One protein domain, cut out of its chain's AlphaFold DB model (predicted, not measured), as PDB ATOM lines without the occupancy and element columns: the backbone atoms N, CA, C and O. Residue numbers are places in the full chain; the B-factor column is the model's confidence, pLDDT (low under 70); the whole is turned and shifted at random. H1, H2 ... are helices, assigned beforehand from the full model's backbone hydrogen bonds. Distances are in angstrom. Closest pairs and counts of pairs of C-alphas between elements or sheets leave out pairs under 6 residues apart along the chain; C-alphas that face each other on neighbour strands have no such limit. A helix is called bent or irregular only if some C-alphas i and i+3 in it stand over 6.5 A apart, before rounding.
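AT A GLANCE: This is residues 17 to 190 of the 262 residues of an uncharacterized protein of Marinobacter sp. BW6 (UniProt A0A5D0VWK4). A long helical hairpin, H5 and H6, is crossed near the first residues of H5 by a second long helix, H3, which runs about at a right angle to H5. H2 packs on the hairpin, against both H5 and H6; after H3 the chain folds back through residues 80 to 89 to the short H4, and residues 179 to 190 of H6 stick out beyond the body. The printed part has 174 residues with six named helices, H1 to H6 in that order along the chain, and no named strand; its class is all helix, with 131 residues in the helices. It is only just loose, close to compact, with a radius of gyration of the C-alphas of 19.2 A, and its C-alphas span 64 by 49 by 33 A.

HOW THE PARTS SIT: Begin at H1, residues 17 to 21, which is close to but not clearly touching H5, residues 113 to 139; their closest C-alphas, those of Ile 19 and Leu 126, are 7.2 A apart. Go on to H2, residues 31 to 44, which touches residues 114 to 125 of H5 at a shallow tilt of 32 degrees, opposite ways; the closest C-alphas are those of Ala 40 and Ala 118, 4.7 A apart. H2 also touches residues 164 to 171 of H6, residues 147 to 190, at a steep tilt of 48 degrees, the same way, closest at the C-alphas of Val 36 and Val 168, 6.2 A. Look next at H3, residues 49 to 79: its residues 52 to 59 touch residues 116 to 120 of H5, about perpendicular at 88 degrees, closest at the C-alphas of Leu 59 and Tyr 116, 6.4 A. H3 and H6 are apart. H4, residues 90 to 99, only just touches H3, with 3 pairs of C-alphas within 8 A; the closest are those of Ala 66 and Phe 96, 6.7 A apart, and the lines are about perpendicular at 75 degrees. H5 is the hub, touching H2, H3 and H6. With H6 it forms a helical hairpin at a shallow tilt of 22 degrees, opposite ways, where the C-alphas of Ser 128 and Ser 160 come closest, 4.3 A. In H1, H2, H3 and H5 every O i to N i+4 pair is within hydrogen-bond range; H6 has 38 of 40, and H4 has 0 of 6, but 7 of 7 O i to N i+3 pairs within range.

IN THESE COORDINATES: Find C-alpha 17 at (-45.359, -47.597, -11.598), where H1 begins. H2 follows after residues 22 to 30. H3 runs 44.9 A from C-alpha 49 at (-36.175, -49.470, -12.626) to C-alpha 79 at (-42.577, -5.367, -7.024), so watch y climb. H4 spans 15.9 A and H5 38.6 A. H6 runs 65.6 A to C-alpha 190 at (-10.347, -29.060, -35.117); it has a kink of 31 degrees near residue 154 and is irregular, but only just: C-alphas 151 and 154 are 7.0 A apart.

THE WHOLE: The two C-alphas farthest apart, those of Ser 144 and Gly 190, are 67.4 A from each other. Residues 143 to 148 and 179 to 190 stand free; the body without them spans 49 by 44 by 27 A. The printed part has no cut. The link from H4 to H5, residues 100 to 112, is long, and that from H2 to H3 is tight. The mean pLDDT of the printed part is 73.8; look for values under 70 in 52 residues, among them 17 to 30 and 82 to 104.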
ATOM      1  N   GLU A  17     -45.162 -46.150 -11.459       44.47
ATOM      2  CA  GLU A  17     -45.359 -47.597 -11.598       44.47
ATOM      3  C   GLU A  17     -46.801 -48.004 -11.922       44.47
ATOM      4  O   GLU A  17     -47.000 -48.912 -12.730       44.47
ATOM      5  N   THR A  18     -47.802 -47.362 -11.316       46.50
ATOM      6  CA  THR A  18     -49.219 -47.631 -11.600       46.50
ATOM      7  C   THR A  18     -49.551 -47.261 -13.039       46.50
ATOM      8  O   THR A  18     -50.148 -48.065 -13.757       46.50
ATOM      9  N   ILE A  19     -49.054 -46.110 -13.488       46.00
ATOM     10  CA  ILE A  19     -49.246 -45.602 -14.844       46.00
ATOM     11  C   ILE A  19     -48.574 -46.534 -15.872       46.00
ATOM     12  O   ILE A  19     -49.208 -46.972 -16.831       46.00
ATOM     13  N   LEU A  20     -47.322 -46.944 -15.626       42.50
ATOM     14  CA  LEU A  20     -46.591 -47.874 -16.499       42.50
ATOM     15  C   LEU A  20     -47.207 -49.284 -16.540       42.50
ATOM     16  O   LEU A  20     -47.115 -49.962 -17.560       42.50
ATOM     17  N   SER A  21     -47.836 -49.741 -15.452       47.38
ATOM     18  CA  SER A  21     -48.450 -51.078 -15.379       47.38
ATOM     19  C   SER A  21     -49.751 -51.215 -16.177       47.38
ATOM     20  O   SER A  21     -50.116 -52.323 -16.564       47.38
ATOM     21  N   ARG A  22     -50.436 -50.097 -16.453       44.53
ATOM     22  CA  ARG A  22     -51.675 -50.054 -17.250       44.53
ATOM     23  C   ARG A  22     -51.416 -50.024 -18.753       44.53
ATOM     24  O   ARG A  22     -52.350 -50.129 -19.547       44.53
ATOM     25  N   PHE A  23     -50.152 -49.901 -19.145       45.31
ATOM     26  CA  PHE A  23     -49.751 -49.730 -20.526       45.31
ATOM     27  C   PHE A  23     -49.784 -51.061 -21.285       45.31
ATOM     28  O   PHE A  23     -48.800 -51.797 -21.389       45.31
ATOM     29  N   ASN A  24     -50.959 -51.379 -21.820       40.66
ATOM     30  CA  ASN A  24     -51.149 -52.475 -22.756       40.66
ATOM     31  C   ASN A  24     -50.561 -52.056 -24.118       40.66
ATOM     32  O   ASN A  24     -50.975 -51.051 -24.693       40.66
ATOM     33  N   ARG A  25     -49.588 -52.813 -24.641       43.06
ATOM     34  CA  ARG A  25     -48.828 -52.520 -25.883       43.06
ATOM     35  C   ARG A  25     -49.656 -52.598 -27.183       43.06
ATOM     36  O   ARG A  25     -49.084 -52.711 -28.259       43.06
ATOM     37  N   THR A  26     -50.983 -52.625 -27.095       37.25
ATOM     38  CA  THR A  26     -51.884 -52.994 -28.197       37.25
ATOM     39  C   THR A  26     -52.843 -51.889 -28.627       37.25
ATOM     40  O   THR A  26     -53.615 -52.119 -29.555       37.25
ATOM     41  N   ALA A  27     -52.847 -50.720 -27.978       41.56
ATOM     42  CA  ALA A  27     -53.680 -49.612 -28.440       41.56
ATOM     43  C   ALA A  27     -52.961 -48.851 -29.574       41.56
ATOM     44  O   ALA A  27     -51.761 -48.592 -29.452       41.56
ATOM     45  N   PRO A  28     -53.658 -48.509 -30.671       42.97
ATOM     46  CA  PRO A  28     -53.090 -47.752 -31.777       42.97
ATOM     47  C   PRO A  28     -53.011 -46.281 -31.359       42.97
ATOM     48  O   PRO A  28     -53.918 -45.494 -31.617       42.97
ATOM     49  N   TYR A  29     -51.955 -45.922 -30.638       56.25
ATOM     50  CA  TYR A  29     -51.690 -44.531 -30.294       56.25
ATOM     51  C   TYR A  29     -51.190 -43.776 -31.538       56.25
ATOM     52  O   TYR A  29     -50.701 -44.385 -32.491       56.25
ATOM     53  N   SER A  30     -51.338 -42.448 -31.566       66.44
ATOM     54  CA  SER A  30     -50.794 -41.642 -32.667       66.44
ATOM     55  C   SER A  30     -49.283 -41.875 -32.815       66.44
ATOM     56  O   SER A  30     -48.586 -42.140 -31.831       66.44
ATOM     57  N   LEU A  31     -48.763 -41.739 -34.043       72.62
ATOM     58  CA  LEU A  31     -47.325 -41.858 -34.337       72.62
ATOM     59  C   LEU A  31     -46.463 -40.973 -33.418       72.62
ATOM     60  O   LEU A  31     -45.330 -41.328 -33.106       72.62
ATOM     61  N   ASP A  32     -47.015 -39.854 -32.946       76.38
ATOM     62  CA  ASP A  32     -46.345 -38.932 -32.030       76.38
ATOM     63  C   ASP A  32     -46.114 -39.548 -30.646       76.38
ATOM     64  O   ASP A  32     -45.027 -39.393 -30.094       76.38
ATOM     65  N   TYR A  33     -47.085 -40.289 -30.094       80.75
ATOM     66  CA  TYR A  33     -46.914 -40.989 -28.816       80.75
ATOM     67  C   TYR A  33     -45.843 -42.073 -28.909       80.75
ATOM     68  O   TYR A  33     -44.965 -42.158 -28.048       80.75
ATOM     69  N   GLU A  34     -45.885 -42.887 -29.966       76.75
ATOM     70  CA  GLU A  34     -44.872 -43.916 -30.211       76.75
ATOM     71  C   GLU A  34     -43.481 -43.295 -30.368       76.75
ATOM     72  O   GLU A  34     -42.501 -43.779 -29.791       76.75
ATOM     73  N   PHE A  35     -43.394 -42.184 -31.101       82.19
ATOM     74  CA  PHE A  35     -42.162 -41.436 -31.277       82.19
ATOM     75  C   PHE A  35     -41.614 -40.925 -29.938       82.19
ATOM     76  O   PHE A  35     -40.506 -41.308 -29.564       82.19
ATOM     77  N   VAL A  36     -42.365 -40.126 -29.171       85.38
ATOM     78  CA  VAL A  36     -41.830 -39.530 -27.930       85.38
ATOM     79  C   VAL A  36     -41.482 -40.586 -26.880       85.38
ATOM     80  O   VAL A  36     -40.435 -40.487 -26.235       85.38
ATOM     81  N   ILE A  37     -42.295 -41.641 -26.750       83.69
ATOM     82  CA  ILE A  37     -42.037 -42.734 -25.803       83.69
ATOM     83  C   ILE A  37     -40.790 -43.516 -26.222       83.69
ATOM     84  O   ILE A  37     -39.919 -43.757 -25.385       83.69
ATOM     85  N   SER A  38     -40.659 -43.889 -27.500       77.81
ATOM     86  CA  SER A  38     -39.487 -44.637 -27.979       77.81
ATOM     87  C   SER A  38     -38.194 -43.826 -27.862       77.81
ATOM     88  O   SER A  38     -37.156 -44.364 -27.462       77.81
ATOM     89  N   GLN A  39     -38.250 -42.520 -28.133       84.44
ATOM     90  CA  GLN A  39     -37.111 -41.616 -27.998       84.44
ATOM     91  C   GLN A  39     -36.652 -41.471 -26.545       84.44
ATOM     92  O   GLN A  39     -35.447 -41.494 -26.274       84.44
ATOM     93  N   ALA A  40     -37.590 -41.368 -25.601       84.56
ATOM     94  CA  ALA A  40     -37.265 -41.327 -24.182       84.56
ATOM     95  C   ALA A  40     -36.732 -42.680 -23.678       84.56
ATOM     96  O   ALA A  40     -35.701 -42.731 -23.005       84.56
ATOM     97  N   GLN A  41     -37.365 -43.791 -24.067       82.88
ATOM     98  CA  GLN A  41     -36.920 -45.143 -23.712       82.88
ATOM     99  C   GLN A  41     -35.513 -45.451 -24.229       82.88
ATOM    100  O   GLN A  41     -34.720 -46.047 -23.507       82.88
ATOM    101  N   THR A  42     -35.177 -45.016 -25.445       83.38
ATOM    102  CA  THR A  42     -33.839 -45.214 -26.028       83.38
ATOM    103  C   THR A  42     -32.752 -44.565 -25.171       83.38
ATOM    104  O   THR A  42     -31.703 -45.164 -24.942       83.38
ATOM    105  N   ARG A  43     -33.011 -43.365 -24.646       86.31
ATOM    106  CA  ARG A  43     -32.062 -42.632 -23.791       86.31
ATOM    107  C   ARG A  43     -31.952 -43.235 -22.395       86.31
ATOM    108  O   ARG A  43     -30.873 -43.262 -21.816       86.31
ATOM    109  N   LEU A  44     -33.049 -43.799 -21.901       86.25
ATOM    110  CA  LEU A  44     -33.136 -44.429 -20.586       86.25
ATOM    111  C   LEU A  44     -32.823 -45.935 -20.598       86.25
ATOM    112  O   LEU A  44     -32.901 -46.577 -19.554       86.25
ATOM    113  N   ALA A  45     -32.441 -46.514 -21.742       83.25
ATOM    114  CA  ALA A  45     -32.321 -47.965 -21.930       83.25
ATOM    115  C   ALA A  45     -31.335 -48.653 -20.968       83.25
ATOM    116  O   ALA A  45     -31.490 -49.832 -20.662       83.25
ATOM    117  N   ASN A  46     -30.335 -47.915 -20.478       82.69
ATOM    118  CA  ASN A  46     -29.321 -48.426 -19.553       82.69
ATOM    119  C   ASN A  46     -29.649 -48.151 -18.077       82.69
ATOM    120  O   ASN A  46     -28.827 -48.448 -17.213       82.69
ATOM    121  N   ARG A  47     -30.814 -47.565 -17.779       80.75
ATOM    122  CA  ARG A  47     -31.243 -47.262 -16.413       80.75
ATOM    123  C   ARG A  47     -32.101 -48.397 -15.872       80.75
ATOM    124  O   ARG A  47     -33.058 -48.849 -16.499       80.75
ATOM    125  N   SER A  48     -31.769 -48.853 -14.675       82.75
ATOM    126  CA  SER A  48     -32.592 -49.795 -13.930       82.75
ATOM    127  C   SER A  48     -33.896 -49.139 -13.477       82.75
ATOM    128  O   SER A  48     -33.996 -47.925 -13.311       82.75
ATOM    129  N   LYS A  49     -34.908 -49.961 -13.182       78.69
ATOM    130  CA  LYS A  49     -36.175 -49.470 -12.626       78.69
ATOM    131  C   LYS A  49     -35.964 -48.620 -11.364       78.69
ATOM    132  O   LYS A  49     -36.601 -47.586 -11.221       78.69
ATOM    133  N   ARG A  50     -35.064 -49.046 -10.468       78.81
ATOM    134  CA  ARG A  50     -34.751 -48.317  -9.229       78.81
ATOM    135  C   ARG A  50     -34.187 -46.928  -9.529       78.81
ATOM    136  O   ARG A  50     -34.623 -45.962  -8.915       78.81
ATOM    137  N   GLU A  51     -33.263 -46.844 -10.480       80.25
ATOM    138  CA  GLU A  51     -32.675 -45.578 -10.925       80.25
ATOM    139  C   GLU A  51     -33.723 -44.651 -11.544       80.25
ATOM    140  O   GLU A  51     -33.737 -43.467 -11.238       80.25
ATOM    141  N   LEU A  52     -34.645 -45.178 -12.353       82.31
ATOM    142  CA  LEU A  52     -35.733 -44.378 -12.923       82.31
ATOM    143  C   LEU A  52     -36.682 -43.837 -11.848       82.31
ATOM    144  O   LEU A  52     -37.072 -42.672 -11.907       82.31
ATOM    145  N   THR A  53     -37.020 -44.649 -10.841       80.19
ATOM    146  CA  THR A  53     -37.830 -44.198  -9.699       80.19
ATOM    147  C   THR A  53     -37.109 -43.098  -8.917       80.19
ATOM    148  O   THR A  53     -37.712 -42.071  -8.604       80.19
ATOM    149  N   ALA A  54     -35.814 -43.271  -8.634       80.88
ATOM    150  CA  ALA A  54     -35.009 -42.246  -7.976       80.88
ATOM    151  C   ALA A  54     -34.949 -40.961  -8.818       80.88
ATOM    152  O   ALA A  54     -35.246 -39.880  -8.312       80.88
ATOM    153  N   GLY A  55     -34.666 -41.081 -10.117       80.44
ATOM    154  CA  GLY A  55     -34.636 -39.970 -11.063       80.44
ATOM    155  C   GLY A  55     -35.955 -39.195 -11.107       80.44
ATOM    156  O   GLY A  55     -35.935 -37.970 -11.057       80.44
ATOM    157  N   ALA A  56     -37.107 -39.873 -11.090       81.06
ATOM    158  CA  ALA A  56     -38.416 -39.218 -11.017       81.06
ATOM    159  C   ALA A  56     -38.633 -38.458  -9.692       81.06
ATOM    160  O   ALA A  56     -39.178 -37.352  -9.686       81.06
ATOM    161  N   ILE A  57     -38.171 -39.009  -8.562       81.31
ATOM    162  CA  ILE A  57     -38.225 -38.329  -7.256       81.31
ATOM    163  C   ILE A  57     -37.344 -37.075  -7.264       81.31
ATOM    164  O   ILE A  57     -37.773 -36.015  -6.801       81.31
ATOM    165  N   HIS A  58     -36.123 -37.176  -7.792       81.62
ATOM    166  CA  HIS A  58     -35.210 -36.041  -7.920       81.62
ATOM    167  C   HIS A  58     -35.759 -34.980  -8.878       81.62
ATOM    168  O   HIS A  58     -35.759 -33.801  -8.532       81.62
ATOM    169  N   LEU A  59     -36.320 -35.395 -10.016       80.62
ATOM    170  CA  LEU A  59     -36.972 -34.514 -10.983       80.62
ATOM    171  C   LEU A  59     -38.112 -33.724 -10.340       80.62
ATOM    172  O   LEU A  59     -38.213 -32.521 -10.544       80.62
ATOM    173  N   ARG A  60     -38.939 -34.373  -9.514       77.81
ATOM    174  CA  ARG A  60     -40.018 -33.694  -8.787       77.81
ATOM    175  C   ARG A  60     -39.486 -32.626  -7.831       77.81
ATOM    176  O   ARG A  60     -40.062 -31.546  -7.754       77.81
ATOM    177  N   LYS A  61     -38.408 -32.917  -7.096       78.25
ATOM    178  CA  LYS A  61     -37.765 -31.930  -6.211       78.25
ATOM    179  C   LYS A  61     -37.209 -30.751  -7.010       78.25
ATOM    180  O   LYS A  61     -37.356 -29.611  -6.585       78.25
ATOM    181  N   LEU A  62     -36.598 -31.035  -8.160       75.75
ATOM    182  CA  LEU A  62     -36.056 -30.025  -9.064       75.75
ATOM    183  C   LEU A  62     -37.166 -29.133  -9.632       75.75
ATOM    184  O   LEU A  62     -37.042 -27.917  -9.567       75.75
ATOM    185  N   LEU A  63     -38.268 -29.722 -10.106       72.94
ATOM    186  CA  LEU A  63     -39.455 -28.998 -10.572       72.94
ATOM    187  C   LEU A  63     -40.040 -28.098  -9.478       72.94
ATOM    188  O   LEU A  63     -40.258 -26.919  -9.721       72.94
ATOM    189  N   ALA A  64     -40.224 -28.624  -8.263       72.19
ATOM    190  CA  ALA A  64     -40.771 -27.849  -7.149       72.19
ATOM    191  C   ALA A  64     -39.892 -26.636  -6.796       72.19
ATOM    192  O   ALA A  64     -40.400 -25.540  -6.576       72.19
ATOM    193  N   ARG A  65     -38.565 -26.812  -6.787       71.62
ATOM    194  CA  ARG A  65     -37.622 -25.713  -6.541       71.62
ATOM    195  C   ARG A  65     -37.589 -24.710  -7.695       71.62
ATOM    196  O   ARG A  65     -37.459 -23.511  -7.454       71.62
ATOM    197  N   ALA A  66     -37.705 -25.185  -8.935       67.25
ATOM    198  CA  ALA A  66     -37.783 -24.329 -10.111       67.25
ATOM    199  C   ALA A  66     -39.042 -23.450 -10.078       67.25
ATOM    200  O   ALA A  66     -38.944 -22.248 -10.311       67.25
ATOM    201  N   GLU A  67     -40.192 -24.024  -9.717       67.56
ATOM    202  CA  GLU A  67     -41.448 -23.291  -9.535       67.56
ATOM    203  C   GLU A  67     -41.350 -22.248  -8.415       67.56
ATOM    204  O   GLU A  67     -41.776 -21.113  -8.606       67.56
ATOM    205  N   GLU A  68     -40.767 -22.599  -7.265       70.94
ATOM    206  CA  GLU A  68     -40.559 -21.665  -6.149       70.94
ATOM    207  C   GLU A  68     -39.677 -20.483  -6.573       70.94
ATOM    208  O   GLU A  68     -40.052 -19.324  -6.398       70.94
ATOM    209  N   THR A  69     -38.558 -20.771  -7.239       69.06
ATOM    210  CA  THR A  69     -37.631 -19.744  -7.737       69.06
ATOM    211  C   THR A  69     -38.292 -18.861  -8.799       69.06
ATOM    212  O   THR A  69     -38.108 -17.643  -8.814       69.06
ATOM    213  N   GLU A  70     -39.080 -19.451  -9.702       66.75
ATOM    214  CA  GLU A  70     -39.824 -18.693 -10.705       66.75
ATOM    215  C   GLU A  70     -40.865 -17.785 -10.040       66.75
ATOM    216  O   GLU A  70     -40.947 -16.607 -10.380       66.75
ATOM    217  N   GLN A  71     -41.604 -18.279  -9.046       67.81
ATOM    218  CA  GLN A  71     -42.552 -17.470  -8.279       67.81
ATOM    219  C   GLN A  71     -41.869 -16.307  -7.551       67.81
ATOM    220  O   GLN A  71     -42.393 -15.192  -7.571       67.81
ATOM    221  N   GLU A  72     -40.699 -16.526  -6.951       72.69
ATOM    222  CA  GLU A  72     -39.907 -15.466  -6.321       72.69
ATOM    223  C   GLU A  72     -39.502 -14.389  -7.334       72.69
ATOM    224  O   GLU A  72     -39.765 -13.205  -7.111       72.69
ATOM    225  N   GLN A  73     -38.966 -14.786  -8.491       70.38
ATOM    226  CA  GLN A  73     -38.584 -13.857  -9.562       70.38
ATOM    227  C   GLN A  73     -39.786 -13.079 -10.112       70.38
ATOM    228  O   GLN A  73     -39.697 -11.882 -10.388       70.38
ATOM    229  N   ILE A  74     -40.929 -13.748 -10.262       67.50
ATOM    230  CA  ILE A  74     -42.201 -13.145 -10.665       67.50
ATOM    231  C   ILE A  74     -42.641 -12.093  -9.637       67.50
ATOM    232  O   ILE A  74     -43.013 -10.978 -10.007       67.50
ATOM    233  N   MET A  75     -42.562 -12.414  -8.344       70.00
ATOM    234  CA  MET A  75     -42.910 -11.503  -7.254       70.00
ATOM    235  C   MET A  75     -41.967 -10.299  -7.179       70.00
ATOM    236  O   MET A  75     -42.424  -9.181  -6.937       70.00
ATOM    237  N   GLU A  76     -40.670 -10.487  -7.413       74.25
ATOM    238  CA  GLU A  76     -39.696  -9.394  -7.487       74.25
ATOM    239  C   GLU A  76     -39.954  -8.469  -8.678       74.25
ATOM    240  O   GLU A  76     -39.977  -7.248  -8.514       74.25
ATOM    241  N   LYS A  77     -40.239  -9.026  -9.859       69.31
ATOM    242  CA  LYS A  77     -40.574  -8.245 -11.060       69.31
ATOM    243  C   LYS A  77     -41.894  -7.494 -10.929       69.31
ATOM    244  O   LYS A  77     -41.981  -6.334 -11.330       69.31
ATOM    245  N   MET A  78     -42.894  -8.101 -10.284       67.38
ATOM    246  CA  MET A  78     -44.131  -7.409  -9.913       67.38
ATOM    247  C   MET A  78     -43.863  -6.250  -8.947       67.38
ATOM    248  O   MET A  78     -44.407  -5.162  -9.133       67.38
ATOM    249  N   ARG A  79     -42.999  -6.445  -7.940       72.62
ATOM    250  CA  ARG A  79     -42.577  -5.367  -7.024       72.62
ATOM    251  C   ARG A  79     -41.805  -4.258  -7.744       72.62
ATOM    252  O   ARG A  79     -41.896  -3.107  -7.330       72.62
ATOM    253  N   ALA A  80     -41.089  -4.590  -8.816       77.75
ATOM    254  CA  ALA A  80     -40.375  -3.643  -9.670       77.75
ATOM    255  C   ALA A  80     -41.266  -2.948 -10.724       77.75
ATOM    256  O   ALA A  80     -40.797  -2.042 -11.411       77.75
ATOM    257  N   GLY A  81     -42.547  -3.319 -10.837       71.00
ATOM    258  CA  GLY A  81     -43.506  -2.688 -11.750       71.00
ATOM    259  C   GLY A  81     -43.453  -3.179 -13.202       71.00
ATOM    260  O   GLY A  81     -44.002  -2.516 -14.084       71.00
ATOM    261  N   GLU A  82     -42.820  -4.322 -13.480       65.25
ATOM    262  CA  GLU A  82     -42.794  -4.909 -14.825       65.25
ATOM    263  C   GLU A  82     -44.142  -5.578 -15.162       65.25
ATOM    264  O   GLU A  82     -44.662  -6.374 -14.385       65.25
ATOM    265  N   GLN A  83     -44.736  -5.259 -16.322       47.06
ATOM    266  CA  GLN A  83     -46.104  -5.687 -16.682       47.06
ATOM    267  C   GLN A  83     -46.202  -6.987 -17.505       47.06
ATOM    268  O   GLN A  83     -47.304  -7.493 -17.695       47.06
ATOM    269  N   ASN A  84     -45.090  -7.566 -17.971       46.69
ATOM    270  CA  ASN A  84     -45.104  -8.774 -18.811       46.69
ATOM    271  C   ASN A  84     -44.347  -9.916 -18.131       46.69
ATOM    272  O   ASN A  84     -43.119  -9.930 -18.147       46.69
ATOM    273  N   ILE A  85     -45.073 -10.863 -17.526       49.69
ATOM    274  CA  ILE A  85     -44.466 -11.830 -16.592       49.69
ATOM    275  C   ILE A  85     -44.620 -13.310 -17.002       49.69
ATOM    276  O   ILE A  85     -43.946 -14.171 -16.446       49.69
ATOM    277  N   PHE A  86     -45.392 -13.652 -18.034       42.38
ATOM    278  CA  PHE A  86     -45.668 -15.065 -18.335       42.38
ATOM    279  C   PHE A  86     -44.988 -15.549 -19.614       42.38
ATOM    280  O   PHE A  86     -45.532 -15.393 -20.703       42.38
ATOM    281  N   GLN A  87     -43.815 -16.176 -19.470       43.41
ATOM    282  CA  GLN A  87     -43.275 -17.118 -20.457       43.41
ATOM    283  C   GLN A  87     -42.535 -18.256 -19.738       43.41
ATOM    284  O   GLN A  87     -41.425 -18.064 -19.227       43.41
ATOM    285  N   THR A  88     -43.157 -19.437 -19.716       47.12
ATOM    286  CA  THR A  88     -42.542 -20.728 -19.385       47.12
ATOM    287  C   THR A  88     -41.634 -21.138 -20.542       47.12
ATOM    288  O   THR A  88     -42.036 -21.826 -21.474       47.12
ATOM    289  N   ASP A  89     -40.402 -20.635 -20.524       51.00
ATOM    290  CA  ASP A  89     -39.377 -20.972 -21.509       51.00
ATOM    291  C   ASP A  89     -38.597 -22.216 -21.033       51.00
ATOM    292  O   ASP A  89     -37.944 -22.154 -19.986       51.00
ATOM    293  N   PRO A  90     -38.617 -23.341 -21.774       47.53
ATOM    294  CA  PRO A  90     -37.852 -24.547 -21.449       47.53
ATOM    295  C   PRO A  90     -36.345 -24.305 -21.295       47.53
ATOM    296  O   PRO A  90     -35.667 -25.049 -20.589       47.53
ATOM    297  N   SER A  91     -35.796 -23.252 -21.909       49.12
ATOM    298  CA  SER A  91     -34.387 -22.891 -21.738       49.12
ATOM    299  C   SER A  91     -34.066 -22.395 -20.321       49.12
ATOM    300  O   SER A  91     -32.958 -22.641 -19.838       49.12
ATOM    301  N   LYS A  92     -35.041 -21.845 -19.578       55.50
ATOM    302  CA  LYS A  92     -34.902 -21.576 -18.133       55.50
ATOM    303  C   LYS A  92     -34.714 -22.868 -17.333       55.50
ATOM    304  O   LYS A  92     -33.985 -22.876 -16.348       55.50
ATOM    305  N   PHE A  93     -35.274 -23.981 -17.812       53.41
ATOM    306  CA  PHE A  93     -35.126 -25.299 -17.190       53.41
ATOM    307  C   PHE A  93     -33.675 -25.808 -17.195       53.41
ATOM    308  O   PHE A  93     -33.239 -26.491 -16.272       53.41
ATOM    309  N   SER A  94     -32.890 -25.416 -18.204       54.94
ATOM    310  CA  SER A  94     -31.462 -25.744 -18.293       54.94
ATOM    311  C   SER A  94     -30.594 -24.995 -17.276       54.94
ATOM    312  O   SER A  94     -29.585 -25.537 -16.825       54.94
ATOM    313  N   ALA A  95     -31.003 -23.788 -16.870       57.84
ATOM    314  CA  ALA A  95     -30.312 -23.018 -15.839       57.84
ATOM    315  C   ALA A  95     -30.438 -23.690 -14.463       57.84
ATOM    316  O   ALA A  95     -29.470 -23.717 -13.711       57.84
ATOM    317  N   PHE A  96     -31.572 -24.338 -14.173       58.59
ATOM    318  CA  PHE A  96     -31.770 -25.052 -12.906       58.59
ATOM    319  C   PHE A  96     -30.862 -26.277 -12.739       58.59
ATOM    320  O   PHE A  96     -30.491 -26.612 -11.618       58.59
ATOM    321  N   PHE A  97     -30.423 -26.909 -13.833       60.47
ATOM    322  CA  PHE A  97     -29.416 -27.975 -13.765       60.47
ATOM    323  C   PHE A  97     -28.009 -27.470 -13.417       60.47
ATOM    324  O   PHE A  97     -27.162 -28.284 -13.068       60.47
ATOM    325  N   GLN A  98     -27.734 -26.161 -13.495       60.03
ATOM    326  CA  GLN A  98     -26.446 -25.602 -13.059       60.03
ATOM    327  C   GLN A  98     -26.346 -25.505 -11.531       60.03
ATOM    328  O   GLN A  98     -25.245 -25.528 -10.991       60.03
ATOM    329  N   GLU A  99     -27.485 -25.417 -10.840       56.06
ATOM    330  CA  GLU A  99     -27.570 -25.347  -9.373       56.06
ATOM    331  C   GLU A  99     -27.891 -26.698  -8.722       56.06
ATOM    332  O   GLU A  99     -27.855 -26.836  -7.497       56.06
ATOM    333  N   PHE A 100     -28.238 -27.695  -9.536       63.97
ATOM    334  CA  PHE A 100     -28.556 -29.034  -9.079       63.97
ATOM    335  C   PHE A 100     -27.311 -29.910  -9.165       63.97
ATOM    336  O   PHE A 100     -26.825 -30.190 -10.260       63.97
ATOM    337  N   ASP A 101     -26.802 -30.347  -8.014       62.25
ATOM    338  CA  ASP A 101     -25.665 -31.260  -7.974       62.25
ATOM    339  C   ASP A 101     -26.095 -32.640  -8.499       62.25
ATOM    340  O   ASP A 101     -26.818 -33.405  -7.849       62.25
ATOM    341  N   LEU A 102     -25.715 -32.908  -9.746       66.81
ATOM    342  CA  LEU A 102     -25.948 -34.176 -10.429       66.81
ATOM    343  C   LEU A 102     -24.937 -35.249 -10.005       66.81
ATOM    344  O   LEU A 102     -25.196 -36.434 -10.221       66.81
ATOM    345  N   ASP A 103     -23.814 -34.847  -9.405       63.84
ATOM    346  CA  ASP A 103     -22.713 -35.739  -9.048       63.84
ATOM    347  C   ASP A 103     -22.919 -36.379  -7.658       63.84
ATOM    348  O   ASP A 103     -22.397 -37.467  -7.404       63.84
ATOM    349  N   ASP A 104     -23.747 -35.783  -6.789       69.06
ATOM    350  CA  ASP A 104     -24.052 -36.273  -5.428       69.06
ATOM    351  C   ASP A 104     -25.374 -37.072  -5.328       69.06
ATOM    352  O   ASP A 104     -26.237 -36.827  -4.483       69.06
ATOM    353  N   GLN A 105     -25.585 -38.032  -6.239       79.94
ATOM    354  CA  GLN A 105     -26.817 -38.836  -6.300       79.94
ATOM    355  C   GLN A 105     -26.526 -40.336  -6.280       79.94
ATOM    356  O   GLN A 105     -26.447 -40.996  -7.317       79.94
ATOM    357  N   SER A 106     -26.418 -40.911  -5.079       82.06
ATOM    358  CA  SER A 106     -26.097 -42.336  -4.898       82.06
ATOM    359  C   SER A 106     -27.114 -43.295  -5.528       82.06
ATOM    360  O   SER A 106     -26.741 -44.381  -5.966       82.06
ATOM    361  N   ASP A 107     -28.391 -42.906  -5.574       84.44
ATOM    362  CA  ASP A 107     -29.485 -43.724  -6.116       84.44
ATOM    363  C   ASP A 107     -29.794 -43.441  -7.598       84.44
ATOM    364  O   ASP A 107     -30.584 -44.168  -8.205       84.44
ATOM    365  N   PHE A 108     -29.159 -42.422  -8.190       85.06
ATOM    366  CA  PHE A 108     -29.225 -42.131  -9.623       85.06
ATOM    367  C   PHE A 108     -27.845 -41.708 -10.162       85.06
ATOM    368  O   PHE A 108     -27.642 -40.564 -10.567       85.06
ATOM    369  N   PRO A 109     -26.856 -42.622 -10.140       83.62
ATOM    370  CA  PRO A 109     -25.462 -42.277 -10.383       83.62
ATOM    371  C   PRO A 109     -25.203 -41.884 -11.840       83.62
ATOM    372  O   PRO A 109     -25.760 -42.469 -12.776       83.62
ATOM    373  N   ASN A 110     -24.279 -40.940 -12.044       83.06
ATOM    374  CA  ASN A 110     -23.902 -40.420 -13.365       83.06
ATOM    375  C   ASN A 110     -25.119 -39.929 -14.171       83.06
ATOM    376  O   ASN A 110     -25.213 -40.174 -15.379       83.06
ATOM    377  N   ALA A 111     -26.110 -39.341 -13.501       85.19
ATOM    378  CA  ALA A 111     -27.267 -38.771 -14.168       85.19
ATOM    379  C   ALA A 111     -26.861 -37.530 -14.968       85.19
ATOM    380  O   ALA A 111     -26.115 -36.674 -14.506       85.19
ATOM    381  N   SER A 112     -27.366 -37.434 -16.190       85.44
ATOM    382  CA  SER A 112     -27.196 -36.270 -17.052       85.44
ATOM    383  C   SER A 112     -28.504 -35.480 -17.132       85.44
ATOM    384  O   SER A 112     -29.577 -36.066 -16.965       85.44
ATOM    385  N   PRO A 113     -28.476 -34.179 -17.477       83.12
ATOM    386  CA  PRO A 113     -29.704 -33.426 -17.743       83.12
ATOM    387  C   PRO A 113     -30.604 -34.125 -18.772       83.12
ATOM    388  O   PRO A 113     -31.823 -34.139 -18.631       83.12
ATOM    389  N   THR A 114     -30.011 -34.790 -19.770       87.94
ATOM    390  CA  THR A 114     -30.748 -35.564 -20.778       87.94
ATOM    391  C   THR A 114     -31.514 -36.751 -20.197       87.94
ATOM    392  O   THR A 114     -32.604 -37.041 -20.683       87.94
ATOM    393  N   ASP A 115     -31.015 -37.401 -19.138       86.69
ATOM    394  CA  ASP A 115     -31.767 -38.454 -18.442       86.69
ATOM    395  C   ASP A 115     -33.017 -37.873 -17.765       86.69
ATOM    396  O   ASP A 115     -34.113 -38.416 -17.885       86.69
ATOM    397  N   TYR A 116     -32.869 -36.731 -17.094       85.62
ATOM    398  CA  TYR A 116     -33.972 -36.050 -16.421       85.62
ATOM    399  C   TYR A 116     -35.042 -35.556 -17.394       85.62
ATOM    400  O   TYR A 116     -36.233 -35.763 -17.157       85.62
ATOM    401  N   PHE A 117     -34.630 -34.957 -18.512       86.62
ATOM    402  CA  PHE A 117     -35.563 -34.558 -19.563       86.62
ATOM    403  C   PHE A 117     -36.249 -35.766 -20.200       86.62
ATOM    404  O   PHE A 117     -37.447 -35.704 -20.453       86.62
ATOM    405  N   ALA A 118     -35.550 -36.888 -20.401       86.12
ATOM    406  CA  ALA A 118     -36.173 -38.111 -20.906       86.12
ATOM    407  C   ALA A 118     -37.207 -38.691 -19.920       86.12
ATOM    408  O   ALA A 118     -38.271 -39.140 -20.346       86.12
ATOM    409  N   ILE A 119     -36.947 -38.638 -18.607       85.81
ATOM    410  CA  ILE A 119     -37.942 -39.007 -17.586       85.81
ATOM    411  C   ILE A 119     -39.151 -38.062 -17.657       85.81
ATOM    412  O   ILE A 119     -40.286 -38.533 -17.636       85.81
ATOM    413  N   LEU A 120     -38.931 -36.752 -17.802       85.19
ATOM    414  CA  LEU A 120     -40.010 -35.767 -17.925       85.19
ATOM    415  C   LEU A 120     -40.858 -35.976 -19.191       85.19
ATOM    416  O   LEU A 120     -42.081 -35.883 -19.126       85.19
ATOM    417  N   VAL A 121     -40.229 -36.324 -20.319       86.94
ATOM    418  CA  VAL A 121     -40.924 -36.704 -21.560       86.94
ATOM    419  C   VAL A 121     -41.852 -37.887 -21.314       86.94
ATOM    420  O   VAL A 121     -43.006 -37.836 -21.732       86.94
ATOM    421  N   LEU A 122     -41.381 -38.935 -20.623       84.00
ATOM    422  CA  LEU A 122     -42.233 -40.077 -20.283       84.00
ATOM    423  C   LEU A 122     -43.413 -39.646 -19.417       84.00
ATOM    424  O   LEU A 122     -44.533 -40.049 -19.703       84.00
ATOM    425  N   VAL A 123     -43.190 -38.814 -18.397       84.00
ATOM    426  CA  VAL A 123     -44.276 -38.310 -17.541       84.00
ATOM    427  C   VAL A 123     -45.324 -37.569 -18.373       84.00
ATOM    428  O   VAL A 123     -46.494 -37.929 -18.314       84.00
ATOM    429  N   TYR A 124     -44.923 -36.614 -19.214       83.88
ATOM    430  CA  TYR A 124     -45.867 -35.848 -20.035       83.88
ATOM    431  C   TYR A 124     -46.578 -36.696 -21.090       83.88
ATOM    432  O   TYR A 124     -47.780 -36.534 -21.290       83.88
ATOM    433  N   ALA A 125     -45.874 -37.625 -21.739       81.69
ATOM    434  CA  ALA A 125     -46.495 -38.542 -22.691       81.69
ATOM    435  C   ALA A 125     -47.540 -39.437 -22.006       81.69
ATOM    436  O   ALA A 125     -48.611 -39.670 -22.561       81.69
ATOM    437  N   LEU A 126     -47.254 -39.909 -20.791       81.44
ATOM    438  CA  LEU A 126     -48.172 -40.744 -20.024       81.44
ATOM    439  C   LEU A 126     -49.381 -39.959 -19.494       81.44
ATOM    440  O   LEU A 126     -50.501 -40.441 -19.627       81.44
ATOM    441  N   GLU A 127     -49.180 -38.750 -18.960       82.31
ATOM    442  CA  GLU A 127     -50.271 -37.852 -18.543       82.31
ATOM    443  C   GLU A 127     -51.203 -37.537 -19.719       82.31
ATOM    444  O   GLU A 127     -52.424 -37.605 -19.600       82.31
ATOM    445  N   SER A 128     -50.620 -37.235 -20.880       85.62
ATOM    446  CA  SER A 128     -51.357 -36.982 -22.114       85.62
ATOM    447  C   SER A 128     -52.218 -38.181 -22.525       85.62
ATOM    448  O   SER A 128     -53.383 -38.020 -22.878       85.62
ATOM    449  N   LEU A 129     -51.674 -39.395 -22.432       81.56
ATOM    450  CA  LEU A 129     -52.415 -40.616 -22.744       81.56
ATOM    451  C   LEU A 129     -53.531 -40.908 -21.752       81.56
ATOM    452  O   LEU A 129     -54.615 -41.307 -22.164       81.56
ATOM    453  N   GLU A 130     -53.295 -40.703 -20.460       84.00
ATOM    454  CA  GLU A 130     -54.332 -40.862 -19.442       84.00
ATOM    455  C   GLU A 130     -55.504 -39.906 -19.701       84.00
ATOM    456  O   GLU A 130     -56.663 -40.329 -19.718       84.00
ATOM    457  N   LEU A 131     -55.199 -38.638 -19.999       83.12
ATOM    458  CA  LEU A 131     -56.197 -37.638 -20.378       83.12
ATOM    459  C   LEU A 131     -56.934 -38.032 -21.662       83.12
ATOM    460  O   LEU A 131     -58.155 -37.907 -21.722       83.12
ATOM    461  N   GLN A 132     -56.222 -38.542 -22.666       83.50
ATOM    462  CA  GLN A 132     -56.816 -39.001 -23.920       83.50
ATOM    463  C   GLN A 132     -57.790 -40.168 -23.701       83.50
ATOM    464  O   GLN A 132     -58.916 -40.125 -24.190       83.50
ATOM    465  N   LEU A 133     -57.397 -41.175 -22.917       84.44
ATOM    466  CA  LEU A 133     -58.261 -42.307 -22.571       84.44
ATOM    467  C   LEU A 133     -59.496 -41.850 -21.781       84.44
ATOM    468  O   LEU A 133     -60.596 -42.374 -21.973       84.44
ATOM    469  N   GLN A 134     -59.337 -40.854 -20.906       84.19
ATOM    470  CA  GLN A 134     -60.456 -40.250 -20.191       84.19
ATOM    471  C   GLN A 134     -61.409 -39.517 -21.144       84.19
ATOM    472  O   GLN A 134     -62.622 -39.676 -21.015       84.19
ATOM    473  N   VAL A 135     -60.881 -38.748 -22.103       84.00
ATOM    474  CA  VAL A 135     -61.677 -38.076 -23.144       84.00
ATOM    475  C   VAL A 135     -62.465 -39.104 -23.946       84.00
ATOM    476  O   VAL A 135     -63.682 -38.978 -24.028       84.00
ATOM    477  N   GLU A 136     -61.820 -40.159 -24.446       84.81
ATOM    478  CA  GLU A 136     -62.479 -41.226 -25.214       84.81
ATOM    479  C   GLU A 136     -63.588 -41.912 -24.408       84.81
ATOM    480  O   GLU A 136     -64.702 -42.109 -24.899       84.81
ATOM    481  N   SER A 137     -63.316 -42.228 -23.137       85.19
ATOM    482  CA  SER A 137     -64.312 -42.818 -22.244       85.19
ATOM    483  C   SER A 137     -65.513 -41.899 -22.026       85.19
ATOM    484  O   SER A 137     -66.638 -42.387 -21.916       85.19
ATOM    485  N   TRP A 138     -65.287 -40.592 -21.899       86.25
ATOM    486  CA  TRP A 138     -66.346 -39.616 -21.658       86.25
ATOM    487  C   TRP A 138     -67.130 -39.329 -22.941       86.25
ATOM    488  O   TRP A 138     -68.356 -39.280 -22.905       86.25
ATOM    489  N   GLU A 139     -66.465 -39.232 -24.091       84.06
ATOM    490  CA  GLU A 139     -67.112 -39.109 -25.400       84.06
ATOM    491  C   GLU A 139     -68.009 -40.309 -25.715       84.06
ATOM    492  O   GLU A 139     -69.131 -40.127 -26.190       84.06
ATOM    493  N   ALA A 140     -67.575 -41.527 -25.380       85.12
ATOM    494  CA  ALA A 140     -68.388 -42.733 -25.538       85.12
ATOM    495  C   ALA A 140     -69.657 -42.735 -24.665       85.12
ATOM    496  O   ALA A 140     -70.620 -43.436 -24.972       85.12
ATOM    497  N   GLN A 141     -69.671 -41.954 -23.582       86.75
ATOM    498  CA  GLN A 141     -70.780 -41.834 -22.630       86.75
ATOM    499  C   GLN A 141     -71.439 -40.450 -22.678       86.75
ATOM    500  O   GLN A 141     -72.135 -40.067 -21.739       86.75
ATOM    501  N   LYS A 142     -71.225 -39.683 -23.755       79.62
ATOM    502  CA  LYS A 142     -71.557 -38.252 -23.823       79.62
ATOM    503  C   LYS A 142     -73.018 -37.932 -23.503       79.62
ATOM    504  O   LYS A 142     -73.283 -36.912 -22.876       79.62
ATOM    505  N   ASP A 143     -73.935 -38.822 -23.873       81.62
ATOM    506  CA  ASP A 143     -75.374 -38.664 -23.632       81.62
ATOM    507  C   ASP A 143     -75.791 -38.971 -22.181       81.62
ATOM    508  O   ASP A 143     -76.881 -38.591 -21.756       81.62
ATOM    509  N   SER A 144     -74.932 -39.642 -21.406       83.62
ATOM    510  CA  SER A 144     -75.147 -39.973 -19.990       83.62
ATOM    511  C   SER A 144     -74.186 -39.259 -19.034       83.62
ATOM    512  O   SER A 144     -74.206 -39.539 -17.835       83.62
ATOM    513  N   LEU A 145     -73.333 -38.363 -19.539       83.19
ATOM    514  CA  LEU A 145     -72.454 -37.541 -18.709       83.19
ATOM    515  C   LEU A 145     -73.253 -36.503 -17.917       83.19
ATOM    516  O   LEU A 145     -74.174 -35.865 -18.429       83.19
ATOM    517  N   ASP A 146     -72.822 -36.259 -16.682       86.12
ATOM    518  CA  ASP A 146     -73.281 -35.100 -15.922       86.12
ATOM    519  C   ASP A 146     -72.878 -33.789 -16.643       86.12
ATOM    520  O   ASP A 146     -71.768 -33.707 -17.188       86.12
ATOM    521  N   PRO A 147     -73.717 -32.731 -16.642       83.31
ATOM    522  CA  PRO A 147     -73.411 -31.470 -17.320       83.31
ATOM    523  C   PRO A 147     -72.062 -30.841 -16.934       83.31
ATOM    524  O   PRO A 147     -71.410 -30.226 -17.781       83.31
ATOM    525  N   ILE A 148     -71.596 -31.008 -15.688       84.00
ATOM    526  CA  ILE A 148     -70.290 -30.491 -15.249       84.00
ATOM    527  C   ILE A 148     -69.152 -31.276 -15.911       84.00
ATOM    528  O   ILE A 148     -68.127 -30.695 -16.266       84.00
ATOM    529  N   GLN A 149     -69.315 -32.586 -16.099       82.06
ATOM    530  CA  GLN A 149     -68.333 -33.422 -16.793       82.06
ATOM    531  C   GLN A 149     -68.300 -33.106 -18.291       82.06
ATOM    532  O   GLN A 149     -67.219 -32.930 -18.852       82.06
ATOM    533  N   ALA A 150     -69.466 -32.925 -18.915       80.38
ATOM    534  CA  ALA A 150     -69.565 -32.531 -20.320       80.38
ATOM    535  C   ALA A 150     -68.869 -31.182 -20.602       80.38
ATOM    536  O   ALA A 150     -68.170 -31.048 -21.605       80.38
ATOM    537  N   LEU A 151     -68.981 -30.206 -19.692       85.69
ATOM    538  CA  LEU A 151     -68.284 -28.914 -19.795       85.69
ATOM    539  C   LEU A 151     -66.757 -29.020 -19.658       85.69
ATOM    540  O   LEU A 151     -66.036 -28.159 -20.161       85.69
ATOM    541  N   ARG A 152     -66.247 -30.054 -18.979       85.56
ATOM    542  CA  ARG A 152     -64.803 -30.281 -18.802       85.56
ATOM    543  C   ARG A 152     -64.156 -30.981 -19.995       85.56
ATOM    544  O   ARG A 152     -62.942 -30.874 -20.147       85.56
ATOM    545  N   LEU A 153     -64.941 -31.665 -20.829       82.94
ATOM    546  CA  LEU A 153     -64.447 -32.472 -21.948       82.94
ATOM    547  C   LEU A 153     -63.509 -31.690 -22.895       82.94
ATOM    548  O   LEU A 153     -62.401 -32.172 -23.130       82.94
ATOM    549  N   PRO A 154     -63.844 -30.462 -23.351       83.81
ATOM    550  CA  PRO A 154     -62.931 -29.693 -24.201       83.81
ATOM    551  C   PRO A 154     -61.622 -29.332 -23.487       83.81
ATOM    552  O   PRO A 154     -60.560 -29.346 -24.099       83.81
ATOM    553  N   GLY A 155     -61.680 -29.043 -22.182       82.62
ATOM    554  CA  GLY A 155     -60.495 -28.725 -21.383       82.62
ATOM    555  C   GLY A 155     -59.552 -29.919 -21.223       82.62
ATOM    556  O   GLY A 155     -58.341 -29.750 -21.306       82.62
ATOM    557  N   LEU A 156     -60.097 -31.128 -21.052       82.88
ATOM    558  CA  LEU A 156     -59.302 -32.361 -21.007       82.88
ATOM    559  C   LEU A 156     -58.633 -32.652 -22.354       82.88
ATOM    560  O   LEU A 156     -57.472 -33.054 -22.388       82.88
ATOM    561  N   GLN A 157     -59.339 -32.402 -23.457       80.06
ATOM    562  CA  GLN A 157     -58.805 -32.592 -24.803       80.06
ATOM    563  C   GLN A 157     -57.664 -31.614 -25.112       80.06
ATOM    564  O   GLN A 157     -56.631 -32.022 -25.644       80.06
ATOM    565  N   VAL A 158     -57.812 -30.342 -24.723       77.50
ATOM    566  CA  VAL A 158     -56.736 -29.344 -24.822       77.50
ATOM    567  C   VAL A 158     -55.546 -29.748 -23.952       77.50
ATOM    568  O   VAL A 158     -54.427 -29.798 -24.454       77.50
ATOM    569  N   ALA A 159     -55.781 -30.120 -22.690       77.81
ATOM    570  CA  ALA A 159     -54.718 -30.523 -21.772       77.81
ATOM    571  C   ALA A 159     -53.945 -31.759 -22.269       77.81
ATOM    572  O   ALA A 159     -52.722 -31.796 -22.161       77.81
ATOM    573  N   SER A 160     -54.639 -32.745 -22.851       81.94
ATOM    574  CA  SER A 160     -54.016 -33.891 -23.529       81.94
ATOM    575  C   SER A 160     -53.072 -33.408 -24.637       81.94
ATOM    576  O   SER A 160     -51.867 -33.650 -24.589       81.94
ATOM    577  N   GLY A 161     -53.574 -32.607 -25.582       79.00
ATOM    578  CA  GLY A 161     -52.760 -32.076 -26.680       79.00
ATOM    579  C   GLY A 161     -51.548 -31.256 -26.217       79.00
ATOM    580  O   GLY A 161     -50.449 -31.424 -26.748       79.00
ATOM    581  N   GLU A 162     -51.716 -30.402 -25.207       81.38
ATOM    582  CA  GLU A 162     -50.639 -29.580 -24.638       81.38
ATOM    583  C   GLU A 162     -49.537 -30.425 -23.984       81.38
ATOM    584  O   GLU A 162     -48.348 -30.119 -24.132       81.38
ATOM    585  N   ARG A 163     -49.903 -31.514 -23.296       83.19
ATOM    586  CA  ARG A 163     -48.936 -32.443 -22.693       83.19
ATOM    587  C   ARG A 163     -48.141 -33.193 -23.754       83.19
ATOM    588  O   ARG A 163     -46.913 -33.241 -23.650       83.19
ATOM    589  N   LEU A 164     -48.793 -33.687 -24.808       85.62
ATOM    590  CA  LEU A 164     -48.093 -34.310 -25.935       85.62
ATOM    591  C   LEU A 164     -47.146 -33.324 -26.634       85.62
ATOM    592  O   LEU A 164     -45.986 -33.653 -26.873       85.62
ATOM    593  N   GLN A 165     -47.598 -32.098 -26.909       83.69
ATOM    594  CA  GLN A 165     -46.753 -31.056 -27.507       83.69
ATOM    595  C   GLN A 165     -45.552 -30.710 -26.621       83.69
ATOM    596  O   GLN A 165     -44.436 -30.558 -27.118       83.69
ATOM    597  N   SER A 166     -45.748 -30.657 -25.302       82.56
ATOM    598  CA  SER A 166     -44.655 -30.448 -24.347       82.56
ATOM    599  C   SER A 166     -43.645 -31.599 -24.383       82.56
ATOM    600  O   SER A 166     -42.438 -31.356 -24.381       82.56
ATOM    601  N   ALA A 167     -44.110 -32.850 -24.476       85.44
ATOM    602  CA  ALA A 167     -43.244 -34.020 -24.621       85.44
ATOM    603  C   ALA A 167     -42.428 -33.973 -25.928       85.44
ATOM    604  O   ALA A 167     -41.217 -34.195 -25.905       85.44
ATOM    605  N   VAL A 168     -43.056 -33.610 -27.053       83.56
ATOM    606  CA  VAL A 168     -42.372 -33.415 -28.346       83.56
ATOM    607  C   VAL A 168     -41.333 -32.292 -28.257       83.56
ATOM    608  O   VAL A 168     -40.194 -32.460 -28.692       83.56
ATOM    609  N   GLY A 169     -41.692 -31.158 -27.650       82.75
ATOM    610  CA  GLY A 169     -40.783 -30.030 -27.444       82.75
ATOM    611  C   GLY A 169     -39.545 -30.412 -26.630       82.75
ATOM    612  O   GLY A 169     -38.430 -30.029 -26.985       82.75
ATOM    613  N   LEU A 170     -39.720 -31.226 -25.586       85.75
ATOM    614  CA  LEU A 170     -38.615 -31.744 -24.781       85.75
ATOM    615  C   LEU A 170     -37.714 -32.712 -25.561       85.75
ATOM    616  O   LEU A 170     -36.498 -32.649 -25.395       85.75
ATOM    617  N   ILE A 171     -38.260 -33.558 -26.442       87.19
ATOM    618  CA  ILE A 171     -37.438 -34.395 -27.334       87.19
ATOM    619  C   ILE A 171     -36.566 -33.527 -28.243       87.19
ATOM    620  O   ILE A 171     -35.349 -33.713 -28.270       87.19
ATOM    621  N   ASN A 172     -37.151 -32.531 -28.910       82.75
ATOM    622  CA  ASN A 172     -36.402 -31.612 -29.774       82.75
ATOM    623  C   ASN A 172     -35.309 -30.863 -28.996       82.75
ATOM    624  O   ASN A 172     -34.210 -30.630 -29.500       82.75
ATOM    625  N   PHE A 173     -35.596 -30.500 -27.745       83.69
ATOM    626  CA  PHE A 173     -34.629 -29.862 -26.864       83.69
ATOM    627  C   PHE A 173     -33.454 -30.790 -26.519       83.69
ATOM    628  O   PHE A 173     -32.296 -30.381 -26.622       83.69
ATOM    629  N   ILE A 174     -33.733 -32.051 -26.170       85.88
ATOM    630  CA  ILE A 174     -32.697 -33.062 -25.917       85.88
ATOM    631  C   ILE A 174     -31.816 -33.253 -27.158       85.88
ATOM    632  O   ILE A 174     -30.589 -33.233 -27.047       85.88
ATOM    633  N   GLU A 175     -32.420 -33.384 -28.340       84.12
ATOM    634  CA  GLU A 175     -31.682 -33.505 -29.602       84.12
ATOM    635  C   GLU A 175     -30.788 -32.282 -29.862       84.12
ATOM    636  O   GLU A 175     -29.647 -32.428 -30.308       84.12
ATOM    637  N   GLY A 176     -31.261 -31.081 -29.517       78.94
ATOM    638  CA  GLY A 176     -30.474 -29.849 -29.561       78.94
ATOM    639  C   GLY A 176     -29.228 -29.901 -28.669       78.94
ATOM    640  O   GLY A 176     -28.128 -29.584 -29.134       78.94
ATOM    641  N   ILE A 177     -29.369 -30.363 -27.420       79.94
ATOM    642  CA  ILE A 177     -28.244 -30.545 -26.484       79.94
ATOM    643  C   ILE A 177     -27.229 -31.550 -27.045       79.94
ATOM    644  O   ILE A 177     -26.017 -31.300 -27.056       79.94
ATOM    645  N   GLU A 178     -27.711 -32.696 -27.524       81.00
ATOM    646  CA  GLU A 178     -26.874 -33.761 -28.081       81.00
ATOM    647  C   GLU A 178     -26.108 -33.274 -29.322       81.00
ATOM    648  O   GLU A 178     -24.899 -33.509 -29.457       81.00
ATOM    649  N   PHE A 179     -26.786 -32.535 -30.202       77.25
ATOM    650  CA  PHE A 179     -26.190 -31.931 -31.386       77.25
ATOM    651  C   PHE A 179     -25.094 -30.921 -31.025       77.25
ATOM    652  O   PHE A 179     -23.983 -30.982 -31.571       77.25
ATOM    653  N   GLU A 180     -25.359 -30.026 -30.072       74.12
ATOM    654  CA  GLU A 180     -24.382 -29.037 -29.623       74.12
ATOM    655  C   GLU A 180     -23.138 -29.711 -29.024       74.12
ATOM    656  O   GLU A 180     -22.002 -29.346 -29.349       74.12
ATOM    657  N   ALA A 181     -23.323 -30.758 -28.217       73.62
ATOM    658  CA  ALA A 181     -22.222 -31.529 -27.649       73.62
ATOM    659  C   ALA A 181     -21.339 -32.166 -28.739       73.62
ATOM    660  O   ALA A 181     -20.102 -32.131 -28.656       73.62
ATOM    661  N   ILE A 182     -21.943 -32.709 -29.803       70.12
ATOM    662  CA  ILE A 182     -21.215 -33.244 -30.963       70.12
ATOM    663  C   ILE A 182     -20.443 -32.131 -31.679       70.12
ATOM    664  O   ILE A 182     -19.273 -32.319 -32.043       70.12
ATOM    665  N   PHE A 183     -21.066 -30.969 -31.871       65.88
ATOM    666  CA  PHE A 183     -20.453 -29.834 -32.551       65.88
ATOM    667  C   PHE A 183     -19.259 -29.272 -31.769       65.88
ATOM    668  O   PHE A 183     -18.165 -29.144 -32.327       65.88
ATOM    669  N   ARG A 184     -19.404 -29.066 -30.453       69.19
ATOM    670  CA  ARG A 184     -18.309 -28.658 -29.555       69.19
ATOM    671  C   ARG A 184     -17.141 -29.646 -29.606       69.19
ATOM    672  O   ARG A 184     -15.990 -29.231 -29.741       69.19
ATOM    673  N   ARG A 185     -17.408 -30.961 -29.601       70.94
ATOM    674  CA  ARG A 185     -16.365 -31.996 -29.760       70.94
ATOM    675  C   ARG A 185     -15.662 -31.913 -31.119       70.94
ATOM    676  O   ARG A 185     -14.445 -32.096 -31.183       70.94
ATOM    677  N   LYS A 186     -16.390 -31.645 -32.211       63.22
ATOM    678  CA  LYS A 186     -15.799 -31.458 -33.550       63.22
ATOM    679  C   LYS A 186     -14.912 -30.212 -33.606       63.22
ATOM    680  O   LYS A 186     -13.787 -30.315 -34.097       63.22
ATOM    681  N   ILE A 187     -15.362 -29.086 -33.049       59.91
ATOM    682  CA  ILE A 187     -14.560 -27.858 -32.948       59.91
ATOM    683  C   ILE A 187     -13.304 -28.106 -32.114       59.91
ATOM    684  O   ILE A 187     -12.208 -27.790 -32.568       59.91
ATOM    685  N   ALA A 188     -13.424 -28.737 -30.944       61.31
ATOM    686  CA  ALA A 188     -12.280 -29.052 -30.089       61.31
ATOM    687  C   ALA A 188     -11.257 -29.956 -30.801       61.31
ATOM    688  O   ALA A 188     -10.049 -29.717 -30.734       61.31
ATOM    689  N   LYS A 189     -11.721 -30.959 -31.564       62.91
ATOM    690  CA  LYS A 189     -10.851 -31.781 -32.425       62.91
ATOM    691  C   LYS A 189     -10.184 -30.953 -33.530       62.91
ATOM    692  O   LYS A 189      -9.008 -31.174 -33.809       62.91
ATOM    693  N   GLY A 190     -10.896 -30.003 -34.136       57.84
ATOM    694  CA  GLY A 190     -10.347 -29.060 -35.117       57.84
ATOM    695  C   GLY A 190      -9.274 -28.143 -34.523       57.84
ATOM    696  O   GLY A 190      -8.186 -28.032 -35.082       57.84
TER     697      GLY A 190